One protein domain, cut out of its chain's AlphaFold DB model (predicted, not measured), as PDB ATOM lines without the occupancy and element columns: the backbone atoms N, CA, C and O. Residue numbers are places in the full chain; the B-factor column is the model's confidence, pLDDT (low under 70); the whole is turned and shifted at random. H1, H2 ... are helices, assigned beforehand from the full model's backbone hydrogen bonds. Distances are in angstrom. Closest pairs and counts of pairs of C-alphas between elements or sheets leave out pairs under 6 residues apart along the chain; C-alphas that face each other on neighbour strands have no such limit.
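Overview. This is residues 37 to 157 of the 367 residues of the protein "Murein transglycosylase" of Acidisphaera rubrifaciens HS-AP3 (UniProt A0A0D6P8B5). Picture a rounded block of crossed helices, with the long helix H5 running through it, H2 packed on one side of H5 and H4 set across it on another. H1 lies at the far end beyond H4, H3 turns off from the end of H2, and the unnamed residues 95 to 118 fill much of the space between H1 and H3, while residues 54 to 68 run along the outside from H1 to H2. The printed part has 121 residues, with five named helices in the order H1, H2, H3, H4, H5 and no named strand; the class is all helix. It is compact, with a radius of gyration of the C-alphas of 13.5 A, and spans 35 by 34 by 25 A.

Arrangement. Start with H1, residues 37 to 53, and go on to H4, residues 119 to 129, which H1 touches with residues 43 to 47 alone; the closest C-alphas, those of Asp 43 and Pro 119, are 5.6 A apart. Their lines stand at a steep tilt of 67 degrees, only just short of about perpendicular, and they run the same way. Next find H2, residues 69 to 79, which touches H3, residues 83 to 94, at Ala 76 and Glu 83, their closest C-alphas, 5.5 A apart; they run opposite ways at a steep tilt of 65 degrees, and H3 touches H2 with residues 83 to 87 alone. H2 also touches H5, residues 138 to 156, where the closest C-alphas, those of Ala 75 and Leu 143, are 5.0 A apart; the tilt of 37 degrees is only just steep, and they run the same way. H3 and H5 are close but not clearly touching, with C-alphas 86 and 146 closest at 6.4 A. H5 touches H4 with residues 144 to 148 alone, about perpendicular at 89 degrees, the C-alphas of Leu 125 and Ala 144 being closest at 6.2 A. H1 is apart from H2, H3 and H5, and H4 is apart from H2 and H3. The helix packing is mostly crossed, with 0 of 4 touching pairs at a shallow tilt. In H1, H2, H3 and H5 every O i to N i+4 pair is within hydrogen-bond range; in H4, 6 of 7 are.

Along the chain. Find C-alpha 37 at (47.533, -22.320, -54.380); from there H1 runs 25.0 A to C-alpha 53. H2 covers 15.4 A, H3 16.1 A and H4 15.0 A. H5, the longest helix, runs 26.4 A from C-alpha 138 at (31.831, -6.450, -36.401) to C-alpha 156 at (58.034, -5.208, -38.952).

Size, cuts and confidence. The C-alphas farthest apart, those of Val 38 and Pro 63, are 41.7 A apart, and the printed part has no cut. The links H1 to H2, 15 residues, and H3 to H4, 24 residues, are long; in the second, residues 99 to 100 pair antiparallel with residues 103 to 104. The link H2 to H3 is tight and the link H4 to H5 is short. The mean pLDDT of the printed part is 93.6, and residues 37 to 41 are under 70.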
ATOM      1  N   THR A  37      48.778 -21.966 -53.684       53.19
ATOM      2  CA  THR A  37      47.533 -22.320 -54.380       53.19
ATOM      3  C   THR A  37      46.626 -23.151 -53.478       53.19
ATOM      4  O   THR A  37      45.426 -22.914 -53.462       53.19
ATOM      5  N   VAL A  38      47.199 -24.073 -52.697       55.59
ATOM      6  CA  VAL A  38      46.448 -24.901 -51.742       55.59
ATOM      7  C   VAL A  38      45.876 -24.034 -50.617       55.59
ATOM      8  O   VAL A  38      44.663 -24.005 -50.463       55.59
ATOM      9  N   GLN A  39      46.702 -23.210 -49.956       60.09
ATOM     10  CA  GLN A  39      46.229 -22.331 -48.872       60.09
ATOM     11  C   GLN A  39      45.103 -21.382 -49.316       60.09
ATOM     12  O   GLN A  39      44.110 -21.237 -48.616       60.09
ATOM     13  N   ARG A  40      45.202 -20.784 -50.514       58.28
ATOM     14  CA  ARG A  40      44.153 -19.888 -51.034       58.28
ATOM     15  C   ARG A  40      42.838 -20.619 -51.331       58.28
ATOM     16  O   ARG A  40      41.772 -20.036 -51.163       58.28
ATOM     17  N   VAL A  41      42.898 -21.850 -51.844       63.69
ATOM     18  CA  VAL A  41      41.688 -22.649 -52.111       63.69
ATOM     19  C   VAL A  41      41.000 -23.016 -50.797       63.69
ATOM     20  O   VAL A  41      39.771 -22.964 -50.736       63.69
ATOM     21  N   ASP A  42      41.785 -23.297 -49.757       83.81
ATOM     22  CA  ASP A  42      41.281 -23.575 -48.414       83.81
ATOM     23  C   ASP A  42      40.626 -22.324 -47.801       83.81
ATOM     24  O   ASP A  42      39.465 -22.395 -47.402       83.81
ATOM     25  N   ASP A  43      41.282 -21.157 -47.858       86.81
ATOM     26  CA  ASP A  43      40.729 -19.891 -47.346       86.81
ATOM     27  C   ASP A  43      39.402 -19.521 -48.039       86.81
ATOM     28  O   ASP A  43      38.420 -19.173 -47.388       86.81
ATOM     29  N   VAL A  44      39.311 -19.619 -49.369       91.44
ATOM     30  CA  VAL A  44      38.059 -19.286 -50.079       91.44
ATOM     31  C   VAL A  44      36.925 -20.240 -49.696       91.44
ATOM     32  O   VAL A  44      35.773 -19.815 -49.585       91.44
ATOM     33  N   ALA A  45      37.218 -21.531 -49.528       92.75
ATOM     34  CA  ALA A  45      36.220 -22.504 -49.103       92.75
ATOM     35  C   ALA A  45      35.770 -22.246 -47.659       92.75
ATOM     36  O   ALA A  45      34.575 -22.287 -47.370       92.75
ATOM     37  N   GLU A  46      36.713 -21.931 -46.776       92.62
ATOM     38  CA  GLU A  46      36.462 -21.643 -45.370       92.62
ATOM     39  C   GLU A  46      35.657 -20.352 -45.178       92.62
ATOM     40  O   GLU A  46      34.661 -20.352 -44.454       92.62
ATOM     41  N   ALA A  47      35.988 -19.287 -45.913       94.12
ATOM     42  CA  ALA A  47      35.222 -18.041 -45.911       94.12
ATOM     43  C   ALA A  47      33.743 -18.276 -46.254       94.12
ATOM     44  O   ALA A  47      32.861 -17.727 -45.601       94.12
ATOM     45  N   ARG A  48      33.444 -19.157 -47.221       94.38
ATOM     46  CA  ARG A  48      32.053 -19.519 -47.560       94.38
ATOM     47  C   ARG A  48      31.341 -20.241 -46.421       94.38
ATOM     48  O   ARG A  48      30.136 -20.072 -46.253       94.38
ATOM     49  N   VAL A  49      32.060 -21.070 -45.662       95.00
ATOM     50  CA  VAL A  49      31.504 -21.741 -44.479       95.00
ATOM     51  C   VAL A  49      31.195 -20.716 -43.392       95.00
ATOM     52  O   VAL A  49      30.126 -20.795 -42.788       95.00
ATOM     53  N   TYR A  50      32.089 -19.751 -43.174       95.62
ATOM     54  CA  TYR A  50      31.851 -18.651 -42.245       95.62
ATOM     55  C   TYR A  50      30.668 -17.786 -42.669       95.62
ATOM     56  O   TYR A  50      29.769 -17.557 -41.866       95.62
ATOM     57  N   GLU A  51      30.606 -17.382 -43.936       94.12
ATOM     58  CA  GLU A  51      29.519 -16.555 -44.464       94.12
ATOM     59  C   GLU A  51      28.159 -17.250 -44.315       94.12
ATOM     60  O   GLU A  51      27.187 -16.624 -43.903       94.12
ATOM     61  N   ALA A  52      28.089 -18.563 -44.561       94.44
ATOM     62  CA  ALA A  52      26.859 -19.341 -44.406       94.44
ATOM     63  C   ALA A  52      26.369 -19.462 -42.949       94.44
ATOM     64  O   ALA A  52      25.203 -19.786 -42.723       94.44
ATOM     65  N   ARG A  53      27.254 -19.255 -41.966       94.12
ATOM     66  CA  ARG A  53      26.953 -19.338 -40.525       94.12
ATOM     67  C   ARG A  53      26.836 -17.973 -39.855       94.12
ATOM     68  O   ARG A  53      26.389 -17.915 -38.710       94.12
ATOM     69  N   ALA A  54      27.255 -16.914 -40.541       94.94
ATOM     70  CA  ALA A  54      27.230 -15.557 -40.029       94.94
ATOM     71  C   ALA A  54      25.805 -15.166 -39.630       94.94
ATOM     72  O   ALA A  54      24.851 -15.423 -40.368       94.94
ATOM     73  N   ARG A  55      25.653 -14.509 -38.476       91.69
ATOM     74  CA  ARG A  55      24.321 -14.099 -37.990       91.69
ATOM     75  C   ARG A  55      23.631 -13.127 -38.944       91.69
ATOM     76  O   ARG A  55      22.428 -13.214 -39.168       91.69
ATOM     77  N   GLY A  56      24.411 -12.216 -39.526       85.88
ATOM     78  CA  GLY A  56      23.960 -11.312 -40.582       85.88
ATOM     79  C   GLY A  56      23.020 -10.184 -40.139       85.88
ATOM     80  O   GLY A  56      22.677  -9.355 -40.977       85.88
ATOM     81  N   ASP A  57      22.646 -10.085 -38.862       89.81
ATOM     82  CA  ASP A  57      21.737  -9.081 -38.288       89.81
ATOM     83  C   ASP A  57      22.452  -8.083 -37.351       89.81
ATOM     84  O   ASP A  57      21.929  -7.657 -36.318       89.81
ATOM     85  N   TYR A  58      23.671  -7.679 -37.714       94.75
ATOM     86  CA  TYR A  58      24.518  -6.851 -36.858       94.75
ATOM     87  C   TYR A  58      24.046  -5.397 -36.774       94.75
ATOM     88  O   TYR A  58      23.874  -4.721 -37.788       94.75
ATOM     89  N   GLN A  59      23.928  -4.890 -35.546       93.25
ATOM     90  CA  GLN A  59      23.642  -3.483 -35.275       93.25
ATOM     91  C   GLN A  59      24.938  -2.734 -34.932       93.25
ATOM     92  O   GLN A  59      25.670  -3.180 -34.039       93.25
ATOM     93  N   PRO A  60      25.245  -1.613 -35.609       95.69
ATOM     94  CA  PRO A  60      26.372  -0.779 -35.225       95.69
ATOM     95  C   PRO A  60      26.183  -0.185 -33.821       95.69
ATOM     96  O   PRO A  60      25.104   0.329 -33.525       95.69
ATOM     97  N   PRO A  61      27.201  -0.242 -32.944       97.44
ATOM     98  CA  PRO A  61      27.095   0.269 -31.575       97.44
ATOM     99  C   PRO A  61      27.191   1.801 -31.473       97.44
ATOM    100  O   PRO A  61      26.872   2.362 -30.426       97.44
ATOM    101  N   GLY A  62      27.707   2.472 -32.505       96.94
ATOM    102  CA  GLY A  62      27.972   3.909 -32.517       96.94
ATOM    103  C   GLY A  62      26.917   4.741 -33.256       96.94
ATOM    104  O   GLY A  62      25.963   4.199 -33.820       96.94
ATOM    105  N   PRO A  63      27.074   6.076 -33.261       96.94
ATOM    106  CA  PRO A  63      26.217   6.973 -34.030       96.94
ATOM    107  C   PRO A  63      26.423   6.792 -35.550       96.94
ATOM    108  O   PRO A  63      27.431   6.226 -35.966       96.94
ATOM    109  N   PRO A  64      25.509   7.283 -36.412       94.69
ATOM    110  CA  PRO A  64      25.586   7.063 -37.862       94.69
ATOM    111  C   PRO A  64      26.867   7.559 -38.554       94.69
ATOM    112  O   PRO A  64      27.224   7.043 -39.610       94.69
ATOM    113  N   ASP A  65      27.541   8.562 -37.994       94.94
ATOM    114  CA  ASP A  65      28.802   9.128 -38.487       94.94
ATOM    115  C   ASP A  65      30.051   8.384 -37.983       94.94
ATOM    116  O   ASP A  65      31.110   8.486 -38.601       94.94
ATOM    117  N   ASP A  66      29.922   7.594 -36.915       96.44
ATOM    118  CA  ASP A  66      30.963   6.692 -36.413       96.44
ATOM    119  C   ASP A  66      30.364   5.357 -35.926       96.44
ATOM    120  O   ASP A  66      30.417   5.029 -34.734       96.44
ATOM    121  N   PRO A  67      29.772   4.561 -36.838       97.25
ATOM    122  CA  PRO A  67      28.964   3.393 -36.481       97.25
ATOM    123  C   PRO A  67      29.749   2.340 -35.695       97.25
ATOM    124  O   PRO A  67      29.187   1.647 -34.849       97.25
ATOM    125  N   TRP A  68      31.055   2.236 -35.943       98.44
ATOM    126  CA  TRP A  68      31.939   1.238 -35.338       98.44
ATOM    127  C   TRP A  68      32.849   1.807 -34.241       98.44
ATOM    128  O   TRP A  68      33.626   1.055 -33.653       98.44
ATOM    129  N   GLY A  69      32.741   3.107 -33.942       98.50
ATOM    130  CA  GLY A  69      33.594   3.828 -32.996       98.50
ATOM    131  C   GLY A  69      33.818   3.108 -31.666       98.50
ATOM    132  O   GLY A  69      34.972   2.875 -31.309       98.50
ATOM    133  N   PRO A  70      32.758   2.661 -30.962       98.75
ATOM    134  CA  PRO A  70      32.908   1.926 -29.706       98.75
ATOM    135  C   PRO A  70      33.812   0.686 -29.802       98.75
ATOM    136  O   PRO A  70      34.655   0.479 -28.930       98.75
ATOM    137  N   TYR A  71      33.693  -0.105 -30.874       98.81
ATOM    138  CA  TYR A  71      34.523  -1.298 -31.084       98.81
ATOM    139  C   TYR A  71      35.957  -0.935 -31.477       98.81
ATOM    140  O   TYR A  71      36.900  -1.578 -31.022       98.81
ATOM    141  N   ILE A  72      36.144   0.129 -32.265       98.88
ATOM    142  CA  ILE A  72      37.472   0.656 -32.614       98.88
ATOM    143  C   ILE A  72      38.205   1.132 -31.355       98.88
ATOM    144  O   ILE A  72      39.364   0.773 -31.152       98.88
ATOM    145  N   THR A  73      37.536   1.890 -30.484       98.88
ATOM    146  CA  THR A  73      38.105   2.362 -29.215       98.88
ATOM    147  C   THR A  73      38.462   1.203 -28.287       98.88
ATOM    148  O   THR A  73      39.503   1.237 -27.626       98.88
ATOM    149  N   GLU A  74      37.619   0.172 -28.212       98.81
ATOM    150  CA  GLU A  74      37.924  -1.034 -27.438       98.81
ATOM    151  C   GLU A  74      39.169  -1.743 -27.980       98.81
ATOM    152  O   GLU A  74      40.112  -1.993 -27.226       98.81
ATOM    153  N   ALA A  75      39.203  -2.014 -29.285       98.81
ATOM    154  CA  ALA A  75      40.311  -2.696 -29.939       98.81
ATOM    155  C   ALA A  75      41.629  -1.919 -29.792       98.81
ATOM    156  O   ALA A  75      42.657  -2.503 -29.443       98.81
ATOM    157  N   ALA A  76      41.586  -0.596 -29.971       98.75
ATOM    158  CA  ALA A  76      42.732   0.291 -29.801       98.75
ATOM    159  C   ALA A  76      43.340   0.187 -28.397       98.75
ATOM    160  O   ALA A  76      44.551   0.028 -28.244       98.75
ATOM    161  N   LYS A  77      42.488   0.221 -27.363       98.62
ATOM    162  CA  LYS A  77      42.913   0.072 -25.965       98.62
ATOM    163  C   LYS A  77      43.449  -1.325 -25.680       98.62
ATOM    164  O   LYS A  77      44.451  -1.461 -24.987       98.62
ATOM    165  N   ARG A  78      42.773  -2.355 -26.191       98.44
ATOM    166  CA  ARG A  78      43.096  -3.757 -25.916       98.44
ATOM    167  C   ARG A  78      44.443  -4.171 -26.502       98.44
ATOM    168  O   ARG A  78      45.166  -4.925 -25.857       98.44
ATOM    169  N   PHE A  79      44.763  -3.699 -27.704       98.06
ATOM    170  CA  PHE A  79      45.941  -4.145 -28.451       98.06
ATOM    171  C   PHE A  79      47.052  -3.100 -28.549       98.06
ATOM    172  O   PHE A  79      48.062  -3.373 -29.186       98.06
ATOM    173  N   ASP A  80      46.894  -1.933 -27.914       97.38
ATOM    174  CA  ASP A  80      47.830  -0.808 -28.023       97.38
ATOM    175  C   ASP A  80      48.125  -0.473 -29.494       97.38
ATOM    176  O   ASP A  80      49.247  -0.595 -29.992       97.38
ATOM    177  N   VAL A  81      47.056  -0.110 -30.205       97.00
ATOM    178  CA  VAL A  81      47.078   0.316 -31.607       97.00
ATOM    179  C   VAL A  81      46.284   1.619 -31.719       97.00
ATOM    180  O   VAL A  81      45.146   1.665 -31.258       97.00
ATOM    181  N   PRO A  82      46.826   2.693 -32.320       98.00
ATOM    182  CA  PRO A  82      46.092   3.943 -32.480       98.00
ATOM    183  C   PRO A  82      44.791   3.765 -33.266       98.00
ATOM    184  O   PRO A  82      44.781   3.131 -34.323       98.00
ATOM    185  N   GLU A  83      43.707   4.408 -32.821       98.50
ATOM    186  CA  GLU A  83      42.425   4.376 -33.542       98.50
ATOM    187  C   GLU A  83      42.568   4.844 -34.996       98.50
ATOM    188  O   GLU A  83      41.947   4.278 -35.891       98.50
ATOM    189  N   THR A  84      43.427   5.838 -35.251       97.00
ATOM    190  CA  THR A  84      43.732   6.329 -36.603       97.00
ATOM    191  C   THR A  84      44.238   5.215 -37.519       97.00
ATOM    192  O   THR A  84      43.857   5.170 -38.685       97.00
ATOM    193  N   TRP A  85      45.049   4.285 -37.004       97.62
ATOM    194  CA  TRP A  85      45.558   3.162 -37.793       97.62
ATOM    195  C   TRP A  85      44.441   2.169 -38.119       97.62
ATOM    196  O   TRP A  85      44.291   1.770 -39.273       97.62
ATOM    197  N   ILE A  86      43.619   1.818 -37.121       98.69
ATOM    198  CA  ILE A  86      42.468   0.916 -37.295       98.69
ATOM    199  C   ILE A  86      41.497   1.494 -38.330       98.69
ATOM    200  O   ILE A  86      41.064   0.782 -39.234       98.69
ATOM    201  N   ARG A  87      41.198   2.796 -38.241       98.44
ATOM    202  CA  ARG A  87      40.313   3.504 -39.175       98.44
ATOM    203  C   ARG A  87      40.886   3.552 -40.590       98.44
ATOM    204  O   ARG A  87      40.152   3.256 -41.528       98.44
ATOM    205  N   GLY A  88      42.175   3.864 -40.746       95.31
ATOM    206  CA  GLY A  88      42.839   3.897 -42.055       95.31
ATOM    207  C   GLY A  88      42.836   2.530 -42.747       95.31
ATOM    208  O   GLY A  88      42.456   2.422 -43.913       95.31
ATOM    209  N   VAL A  89      43.162   1.466 -42.007       98.25
ATOM    210  CA  VAL A  89      43.086   0.087 -42.515       98.25
ATOM    211  C   VAL A  89      41.643  -0.290 -42.847       98.25
ATOM    212  O   VAL A  89      41.370  -0.662 -43.981       98.25
ATOM    213  N   MET A  90      40.686  -0.117 -41.930       98.62
ATOM    214  CA  MET A  90      39.275  -0.444 -42.182       98.62
ATOM    215  C   MET A  90      38.710   0.289 -43.408       98.62
ATOM    216  O   MET A  90      37.996  -0.303 -44.220       98.62
ATOM    217  N   HIS A  91      39.039   1.573 -43.566       97.12
ATOM    218  CA  HIS A  91      38.612   2.350 -44.723       97.12
ATOM    219  C   HIS A  91      39.202   1.796 -46.026       97.12
ATOM    220  O   HIS A  91      38.493   1.690 -47.025       97.12
ATOM    221  N   GLN A  92      40.474   1.399 -46.023       94.31
ATOM    222  CA  GLN A  92      41.110   0.823 -47.204       94.31
ATOM    223  C   GLN A  92      40.611  -0.596 -47.526       94.31
ATOM    224  O   GLN A  92      40.557  -0.959 -48.702       94.31
ATOM    225  N   GLU A  93      40.259  -1.382 -46.514       97.06
ATOM    226  CA  GLU A  93      39.831  -2.775 -46.667       97.06
ATOM    227  C   GLU A  93      38.374  -2.899 -47.138       97.06
ATOM    228  O   GLU A  93      38.081  -3.606 -48.100       97.06
ATOM    229  N   SER A  94      37.451  -2.181 -46.495       97.12
ATOM    230  CA  SER A  94      36.005  -2.308 -46.750       97.12
ATOM    231  C   SER A  94      35.288  -0.973 -46.948       97.12
ATOM    232  O   SER A  94      34.078  -0.939 -47.171       97.12
ATOM    233  N   GLY A  95      35.989   0.154 -46.799       95.88
ATOM    234  CA  GLY A  95      35.350   1.467 -46.704       95.88
ATOM    235  C   GLY A  95      34.503   1.643 -45.439       95.88
ATOM    236  O   GLY A  95      33.703   2.573 -45.388       95.88
ATOM    237  N   GLY A  96      34.636   0.756 -44.443       96.25
ATOM    238  CA  GLY A  96      33.760   0.701 -43.266       96.25
ATOM    239  C   GLY A  96      32.398   0.046 -43.528       96.25
ATOM    240  O   GLY A  96      31.506   0.127 -42.680       96.25
ATOM    241  N   SER A  97      32.224  -0.593 -44.690       95.31
ATOM    242  CA  SER A  97      30.976  -1.248 -45.082       95.31
ATOM    243  C   SER A  97      30.992  -2.719 -44.684       95.31
ATOM    244  O   SER A  97      31.871  -3.473 -45.086       95.31
ATOM    245  N   LEU A  98      29.992  -3.144 -43.912       94.62
ATOM    246  CA  LEU A  98      29.816  -4.555 -43.554       94.62
ATOM    247  C   LEU A  98      29.093  -5.354 -44.648       94.62
ATOM    248  O   LEU A  98      29.279  -6.565 -44.754       94.62
ATOM    249  N   TYR A  99      28.310  -4.664 -45.485       94.88
ATOM    250  CA  TYR A  99      27.547  -5.260 -46.577       94.88
ATOM    251  C   TYR A  99      27.778  -4.522 -47.891       94.88
ATOM    252  O   TYR A  99      27.770  -3.292 -47.922       94.88
ATOM    253  N   HIS A 100      27.861  -5.267 -48.992       91.44
ATOM    254  CA  HIS A 100      27.762  -4.753 -50.357       91.44
ATOM    255  C   HIS A 100      26.607  -5.457 -51.065       91.44
ATOM    256  O   HIS A 100      26.554  -6.678 -51.091       91.44
ATOM    257  N   ASN A 101      25.668  -4.702 -51.643       89.19
ATOM    258  CA  ASN A 101      24.489  -5.257 -52.330       89.19
ATOM    259  C   ASN A 101      23.687  -6.275 -51.488       89.19
ATOM    260  O   ASN A 101      23.125  -7.226 -52.024       89.19
ATOM    261  N   GLY A 102      23.641  -6.076 -50.166       88.00
ATOM    262  CA  GLY A 102      22.932  -6.955 -49.232       88.00
ATOM    263  C   GLY A 102      23.683  -8.231 -48.837       88.00
ATOM    264  O   GLY A 102      23.157  -8.995 -48.035       88.00
ATOM    265  N   THR A 103      24.897  -8.461 -49.343       92.38
ATOM    266  CA  THR A 103      25.760  -9.581 -48.935       92.38
ATOM    267  C   THR A 103      26.898  -9.093 -48.056       92.38
ATOM    268  O   THR A 103      27.343  -7.952 -48.202       92.38
ATOM    269  N   LEU A 104      27.388  -9.948 -47.160       95.88
ATOM    270  CA  LEU A 104      28.535  -9.630 -46.316       95.88
ATOM    271  C   LEU A 104      29.767  -9.335 -47.179       95.88
ATOM    272  O   LEU A 104      29.974  -9.944 -48.231       95.88
ATOM    273  N   VAL A 105      30.572  -8.357 -46.763       96.62
ATOM    274  CA  VAL A 105      31.780  -7.991 -47.511       96.62
ATOM    275  C   VAL A 105      32.818  -9.102 -47.383       96.62
ATOM    276  O   VAL A 105      33.430  -9.292 -46.331       96.62
ATOM    277  N   THR A 106      33.025  -9.805 -48.494       96.62
ATOM    278  CA  THR A 106      34.013 -10.874 -48.641       96.62
ATOM    279  C   THR A 106      34.810 -10.648 -49.920       96.62
ATOM    280  O   THR A 106      34.224 -10.452 -50.990       96.62
ATOM    281  N   SER A 107      36.141 -10.659 -49.848       94.38
ATOM    282  CA  SER A 107      36.968 -10.531 -51.050       94.38
ATOM    283  C   SER A 107      36.933 -11.805 -51.897       94.38
ATOM    284  O   SER A 107      36.603 -12.895 -51.435       94.38
ATOM    285  N   TRP A 108      37.369 -11.698 -53.153       92.25
ATOM    286  CA  TRP A 108      37.531 -12.857 -54.039       92.25
ATOM    287  C   TRP A 108      38.537 -13.897 -53.510       92.25
ATOM    288  O   TRP A 108      38.495 -15.052 -53.931       92.25
ATOM    289  N   ALA A 109      39.443 -13.484 -52.618       89.69
ATOM    290  CA  ALA A 109      40.413 -14.350 -51.958       89.69
ATOM    291  C   ALA A 109      39.897 -14.918 -50.623       89.69
ATOM    292  O   ALA A 109      40.593 -15.726 -50.024       89.69
ATOM    293  N   GLY A 110      38.694 -14.532 -50.180       94.94
ATOM    294  CA  GLY A 110      38.079 -15.008 -48.938       94.94
ATOM    295  C   GLY A 110      38.297 -14.105 -47.722       94.94
ATOM    296  O   GLY A 110      37.941 -14.498 -46.622       94.94
ATOM    297  N   ALA A 111      38.860 -12.907 -47.883       96.94
ATOM    298  CA  ALA A 111      39.045 -11.968 -46.772       96.94
ATOM    299  C   ALA A 111      37.689 -11.446 -46.262       96.94
ATOM    300  O   ALA A 111      36.840 -11.086 -47.076       96.94
ATOM    301  N   MET A 112      37.480 -11.406 -44.943       98.19
ATOM    302  CA  MET A 112      36.142 -11.279 -44.345       98.19
ATOM    303  C   MET A 112      35.944  -9.973 -43.568       98.19
ATOM    304  O   MET A 112      36.794  -9.567 -42.769       98.19
ATOM    305  N   GLY A 113      34.774  -9.353 -43.738       97.88
ATOM    306  CA  GLY A 113      34.262  -8.296 -42.865       97.88
ATOM    307  C   GLY A 113      34.967  -6.941 -42.994       97.88
ATOM    308  O   GLY A 113      35.631  -6.642 -43.985       97.88
ATOM    309  N   LEU A 114      34.806  -6.097 -41.973       98.50
ATOM    310  CA  LEU A 114      35.247  -4.697 -41.970       98.50
ATOM    311  C   LEU A 114      36.759  -4.524 -42.151       98.50
ATOM    312  O   LEU A 114      37.199  -3.582 -42.810       98.50
ATOM    313  N   MET A 115      37.544  -5.423 -41.564       98.69
ATOM    314  CA  MET A 115      39.007  -5.390 -41.559       98.69
ATOM    315  C   MET A 115      39.638  -6.422 -42.501       98.69
ATOM    316  O   MET A 115      40.859  -6.580 -42.479       98.69
ATOM    317  N   GLN A 116      38.812  -7.106 -43.310       98.12
ATOM    318  CA  GLN A 116      39.221  -8.076 -44.332       98.12
ATOM    319  C   GLN A 116      40.250  -9.093 -43.805       98.12
ATOM    320  O   GLN A 116      41.294  -9.341 -44.406       98.12
ATOM    321  N   VAL A 117      39.953  -9.701 -42.655       97.69
ATOM    322  CA  VAL A 117      40.814 -10.732 -42.061       97.69
ATOM    323  C   VAL A 117      40.633 -12.040 -42.836       97.69
ATOM    324  O   VAL A 117      39.508 -12.449 -43.123       97.69
ATOM    325  N   MET A 118      41.739 -12.693 -43.197       96.88
ATOM    326  CA  MET A 118      41.713 -13.997 -43.874       96.88
ATOM    327  C   MET A 118      41.243 -15.108 -42.918       96.88
ATOM    328  O   MET A 118      41.598 -15.047 -41.740       96.88
ATOM    329  N   PRO A 119      40.532 -16.150 -43.383       96.00
ATOM    330  CA  PRO A 119      40.000 -17.219 -42.527       96.00
ATOM    331  C   PRO A 119      41.058 -17.917 -41.680       96.00
ATOM    332  O   PRO A 119      40.988 -17.858 -40.455       96.00
ATOM    333  N   SER A 120      42.128 -18.414 -42.303       92.50
ATOM    334  CA  SER A 120      43.252 -19.024 -41.581       92.50
ATOM    335  C   SER A 120      43.919 -18.089 -40.560       92.50
ATOM    336  O   SER A 120      44.441 -18.534 -39.536       92.50
ATOM    337  N   THR A 121      43.903 -16.778 -40.818       93.25
ATOM    338  CA  THR A 121      44.411 -15.770 -39.876       93.25
ATOM    339  C   THR A 121      43.444 -15.580 -38.711       93.25
ATOM    340  O   THR A 121      43.878 -15.575 -37.560       93.25
ATOM    341  N   TYR A 122      42.144 -15.474 -38.991       97.19
ATOM    342  CA  TYR A 122      41.106 -15.341 -37.976       97.19
ATOM    343  C   TYR A 122      41.091 -16.536 -37.023       97.19
ATOM    344  O   TYR A 122      41.067 -16.335 -35.814       97.19
ATOM    345  N   ASP A 123      41.204 -17.757 -37.544       94.62
ATOM    346  CA  ASP A 123      41.273 -18.985 -36.752       94.62
ATOM    347  C   ASP A 123      42.386 -18.941 -35.708       94.62
ATOM    348  O   ASP A 123      42.161 -19.163 -34.519       94.62
ATOM    349  N   GLY A 124      43.591 -18.554 -36.131       92.50
ATOM    350  CA  GLY A 124      44.701 -18.391 -35.203       92.50
ATOM    351  C   GLY A 124      44.455 -17.286 -34.169       92.50
ATOM    352  O   GLY A 124      44.879 -17.416 -33.019       92.50
ATOM    353  N   LEU A 125      43.815 -16.185 -34.569       95.06
ATOM    354  CA  LEU A 125      43.563 -15.036 -33.699       95.06
ATOM    355  C   LEU A 125      42.449 -15.302 -32.687       95.06
ATOM    356  O   LEU A 125      42.609 -14.918 -31.529       95.06
ATOM    357  N   ARG A 126      41.354 -15.965 -33.076       96.25
ATOM    358  CA  ARG A 126      40.243 -16.258 -32.159       96.25
ATOM    359  C   ARG A 126      40.690 -17.136 -31.001       96.25
ATOM    360  O   ARG A 126      40.313 -16.862 -29.865       96.25
ATOM    361  N   ASP A 127      41.587 -18.085 -31.261       93.44
ATOM    362  CA  ASP A 127      42.137 -18.960 -30.231       93.44
ATOM    363  C   ASP A 127      43.057 -18.176 -29.283       93.44
ATOM    364  O   ASP A 127      42.947 -18.288 -28.061       93.44
ATOM    365  N   ARG A 128      43.950 -17.336 -29.832       96.25
ATOM    366  CA  ARG A 128      44.909 -16.542 -29.039       96.25
ATOM    367  C   ARG A 128      44.250 -15.435 -28.224       96.25
ATOM    368  O   ARG A 128      44.723 -15.115 -27.135       96.25
ATOM    369  N   TYR A 129      43.196 -14.833 -28.762       95.75
ATOM    370  CA  TYR A 129      42.579 -13.627 -28.218       95.75
ATOM    371  C   TYR A 129      41.136 -13.836 -27.760       95.75
ATOM    372  O   TYR A 129      40.459 -12.860 -27.439       95.75
ATOM    373  N   SER A 130      40.680 -15.086 -27.656       95.94
ATOM    374  CA  SER A 130      39.345 -15.440 -27.158       95.94
ATOM    375  C   SER A 130      38.231 -14.673 -27.884       95.94
ATOM    376  O   SER A 130      37.402 -14.026 -27.244       95.94
ATOM    377  N   LEU A 131      38.274 -14.690 -29.218       97.00
ATOM    378  CA  LEU A 131      37.260 -14.063 -30.076       97.00
ATOM    379  C   LEU A 131      36.153 -15.070 -30.411       97.00
ATOM    380  O   LEU A 131      36.349 -16.279 -30.268       97.00
ATOM    381  N   GLY A 132      34.995 -14.578 -30.848       97.06
ATOM    382  CA  GLY A 132      33.865 -15.420 -31.237       97.06
ATOM    383  C   GLY A 132      34.103 -16.262 -32.498       97.06
ATOM    384  O   GLY A 132      35.048 -16.060 -33.260       97.06
ATOM    385  N   ASP A 133      33.189 -17.197 -32.759       96.00
ATOM    386  CA  ASP A 133      33.255 -18.100 -33.920       96.00
ATOM    387  C   ASP A 133      32.843 -17.449 -35.250       96.00
ATOM    388  O   ASP A 133      32.964 -18.070 -36.306       96.00
ATOM    389  N   ASP A 134      32.326 -16.221 -35.205       97.00
ATOM    390  CA  ASP A 134      31.758 -15.517 -36.350       97.00
ATOM    391  C   ASP A 134      32.674 -14.363 -36.790       97.00
ATOM    392  O   ASP A 134      32.579 -13.259 -36.246       97.00
ATOM    393  N   PRO A 135      33.540 -14.563 -37.799       96.62
ATOM    394  CA  PRO A 135      34.458 -13.529 -38.266       96.62
ATOM    395  C   PRO A 135      33.771 -12.366 -38.978       96.62
ATOM    396  O   PRO A 135      34.431 -11.367 -39.270       96.62
ATOM    397  N   TYR A 136      32.475 -12.470 -39.284       97.94
ATOM    398  CA  TYR A 136      31.690 -11.360 -39.817       97.94
ATOM    399  C   TYR A 136      31.053 -10.527 -38.713       97.94
ATOM    400  O   TYR A 136      30.529  -9.449 -39.004       97.94
ATOM    401  N   ASN A 137      31.104 -10.978 -37.457       98.31
ATOM    402  CA  ASN A 137      30.693 -10.141 -36.356       98.31
ATOM    403  C   ASN A 137      31.586  -8.888 -36.286       98.31
ATOM    404  O   ASN A 137      32.801  -9.020 -36.152       98.31
ATOM    405  N   PRO A 138      31.022  -7.666 -36.344       98.38
ATOM    406  CA  PRO A 138      31.831  -6.450 -36.401       98.38
ATOM    407  C   PRO A 138      32.762  -6.256 -35.209       98.38
ATOM    408  O   PRO A 138      33.860  -5.743 -35.392       98.38
ATOM    409  N   HIS A 139      32.338  -6.654 -34.006       98.56
ATOM    410  CA  HIS A 139      33.172  -6.548 -32.811       98.56
ATOM    411  C   HIS A 139      34.385  -7.468 -32.941       98.56
ATOM    412  O   HIS A 139      35.515  -6.979 -32.981       98.56
ATOM    413  N   ASP A 140      34.154  -8.766 -33.143       98.62
ATOM    414  CA  ASP A 140      35.231  -9.750 -33.275       98.62
ATOM    415  C   ASP A 140      36.156  -9.456 -34.467       98.62
ATOM    416  O   ASP A 140      37.375  -9.565 -34.347       98.62
ATOM    417  N   ASN A 141      35.611  -9.025 -35.608       98.75
ATOM    418  CA  ASN A 141      36.391  -8.707 -36.806       98.75
ATOM    419  C   ASN A 141      37.330  -7.507 -36.596       98.75
ATOM    420  O   ASN A 141      38.489  -7.546 -37.012       98.75
ATOM    421  N   ILE A 142      36.851  -6.450 -35.928       98.88
ATOM    422  CA  ILE A 142      37.663  -5.269 -35.599       98.88
ATOM    423  C   ILE A 142      38.742  -5.631 -34.580       98.88
ATOM    424  O   ILE A 142      39.896  -5.225 -34.733       98.88
ATOM    425  N   LEU A 143      38.394  -6.418 -33.561       98.88
ATOM    426  CA  LEU A 143      39.355  -6.897 -32.573       98.88
ATOM    427  C   LEU A 143      40.427  -7.786 -33.225       98.88
ATOM    428  O   LEU A 143      41.612  -7.585 -32.964       98.88
ATOM    429  N   ALA A 144      40.038  -8.714 -34.103       98.81
ATOM    430  CA  ALA A 144      40.963  -9.558 -34.858       98.81
ATOM    431  C   ALA A 144      41.897  -8.720 -35.741       98.81
ATOM    432  O   ALA A 144      43.113  -8.903 -35.698       98.81
ATOM    433  N   GLY A 145      41.351  -7.769 -36.506       98.69
ATOM    434  CA  GLY A 145      42.146  -6.888 -37.360       98.69
ATOM    435  C   GLY A 145      43.139  -6.037 -36.563       98.69
ATOM    436  O   GLY A 145      44.311  -5.949 -36.925       98.69
ATOM    437  N   ALA A 146      42.725  -5.471 -35.428       98.88
ATOM    438  CA  ALA A 146      43.621  -4.718 -34.550       98.88
ATOM    439  C   ALA A 146      44.709  -5.599 -33.911       98.88
ATOM    440  O   ALA A 146      45.872  -5.197 -33.863       98.88
ATOM    441  N   ALA A 147      44.362  -6.810 -33.468       98.50
ATOM    442  CA  ALA A 147      45.324  -7.768 -32.932       98.50
ATOM    443  C   ALA A 147      46.376  -8.151 -33.981       98.50
ATOM    444  O   ALA A 147      47.576  -8.084 -33.719       98.50
ATOM    445  N   TYR A 148      45.934  -8.473 -35.199       98.38
ATOM    446  CA  TYR A 148      46.833  -8.805 -36.300       98.38
ATOM    447  C   TYR A 148      47.724  -7.623 -36.684       98.38
ATOM    448  O   TYR A 148      48.927  -7.785 -36.892       98.38
ATOM    449  N   MET A 149      47.165  -6.410 -36.711       98.06
ATOM    450  CA  MET A 149      47.933  -5.186 -36.925       98.06
ATOM    451  C   MET A 149      49.036  -5.025 -35.879       98.06
ATOM    452  O   MET A 149      50.170  -4.710 -36.245       98.06
ATOM    453  N   ARG A 150      48.730  -5.285 -34.601       97.31
ATOM    454  CA  ARG A 150      49.725  -5.236 -33.529       97.31
ATOM    455  C   ARG A 150      50.822  -6.279 -33.725       97.31
ATOM    456  O   ARG A 150      51.993  -5.914 -33.673       97.31
ATOM    457  N   GLU A 151      50.463  -7.531 -34.009       91.81
ATOM    458  CA  GLU A 151      51.437  -8.599 -34.272       91.81
ATOM    459  C   GLU A 151      52.375  -8.224 -35.434       91.81
ATOM    460  O   GLU A 151      53.593  -8.381 -35.334       91.81
ATOM    461  N   MET A 152      51.836  -7.664 -36.523       90.25
ATOM    462  CA  MET A 152      52.646  -7.230 -37.667       90.25
ATOM    463  C   MET A 152      53.519  -6.019 -37.331       90.25
ATOM    464  O   MET A 152      54.669  -5.942 -37.769       90.25
ATOM    465  N   TYR A 153      53.006  -5.076 -36.544       88.06
ATOM    466  CA  TYR A 153      53.769  -3.921 -36.085       88.06
ATOM    467  C   TYR A 153      54.927  -4.322 -35.171       88.06
ATOM    468  O   TYR A 153      56.024  -3.775 -35.309       88.06
ATOM    469  N   ASP A 154      54.729  -5.318 -34.308       82.12
ATOM    470  CA  ASP A 154      55.781  -5.854 -33.446       82.12
ATOM    471  C   ASP A 154      56.935  -6.488 -34.227       82.12
ATOM    472  O   ASP A 154      58.100  -6.316 -33.851       82.12
ATOM    473  N   ILE A 155      56.622  -7.161 -35.338       77.81
ATOM    474  CA  ILE A 155      57.609  -7.841 -36.185       77.81
ATOM    475  C   ILE A 155      58.304  -6.868 -37.148       77.81
ATOM    476  O   ILE A 155      59.524  -6.942 -37.310       77.81
ATOM    477  N   TYR A 156      57.552  -5.972 -37.792       74.06
ATOM    478  CA  TYR A 156      58.034  -5.208 -38.952       74.06
ATOM    479  C   TYR A 156      58.166  -3.700 -38.718       74.06
ATOM    480  O   TYR A 156      58.845  -3.024 -39.495       74.06
ATOM    481  N   GLY A 157      57.557  -3.165 -37.657       77.81
ATOM    482  CA  GLY A 157      57.490  -1.727 -37.392       77.81
ATOM    483  C   GLY A 157      56.624  -0.959 -38.394       77.81
ATOM    484  O   GLY A 157      55.974  -1.548 -39.261       77.81
TER     485      GLY A 157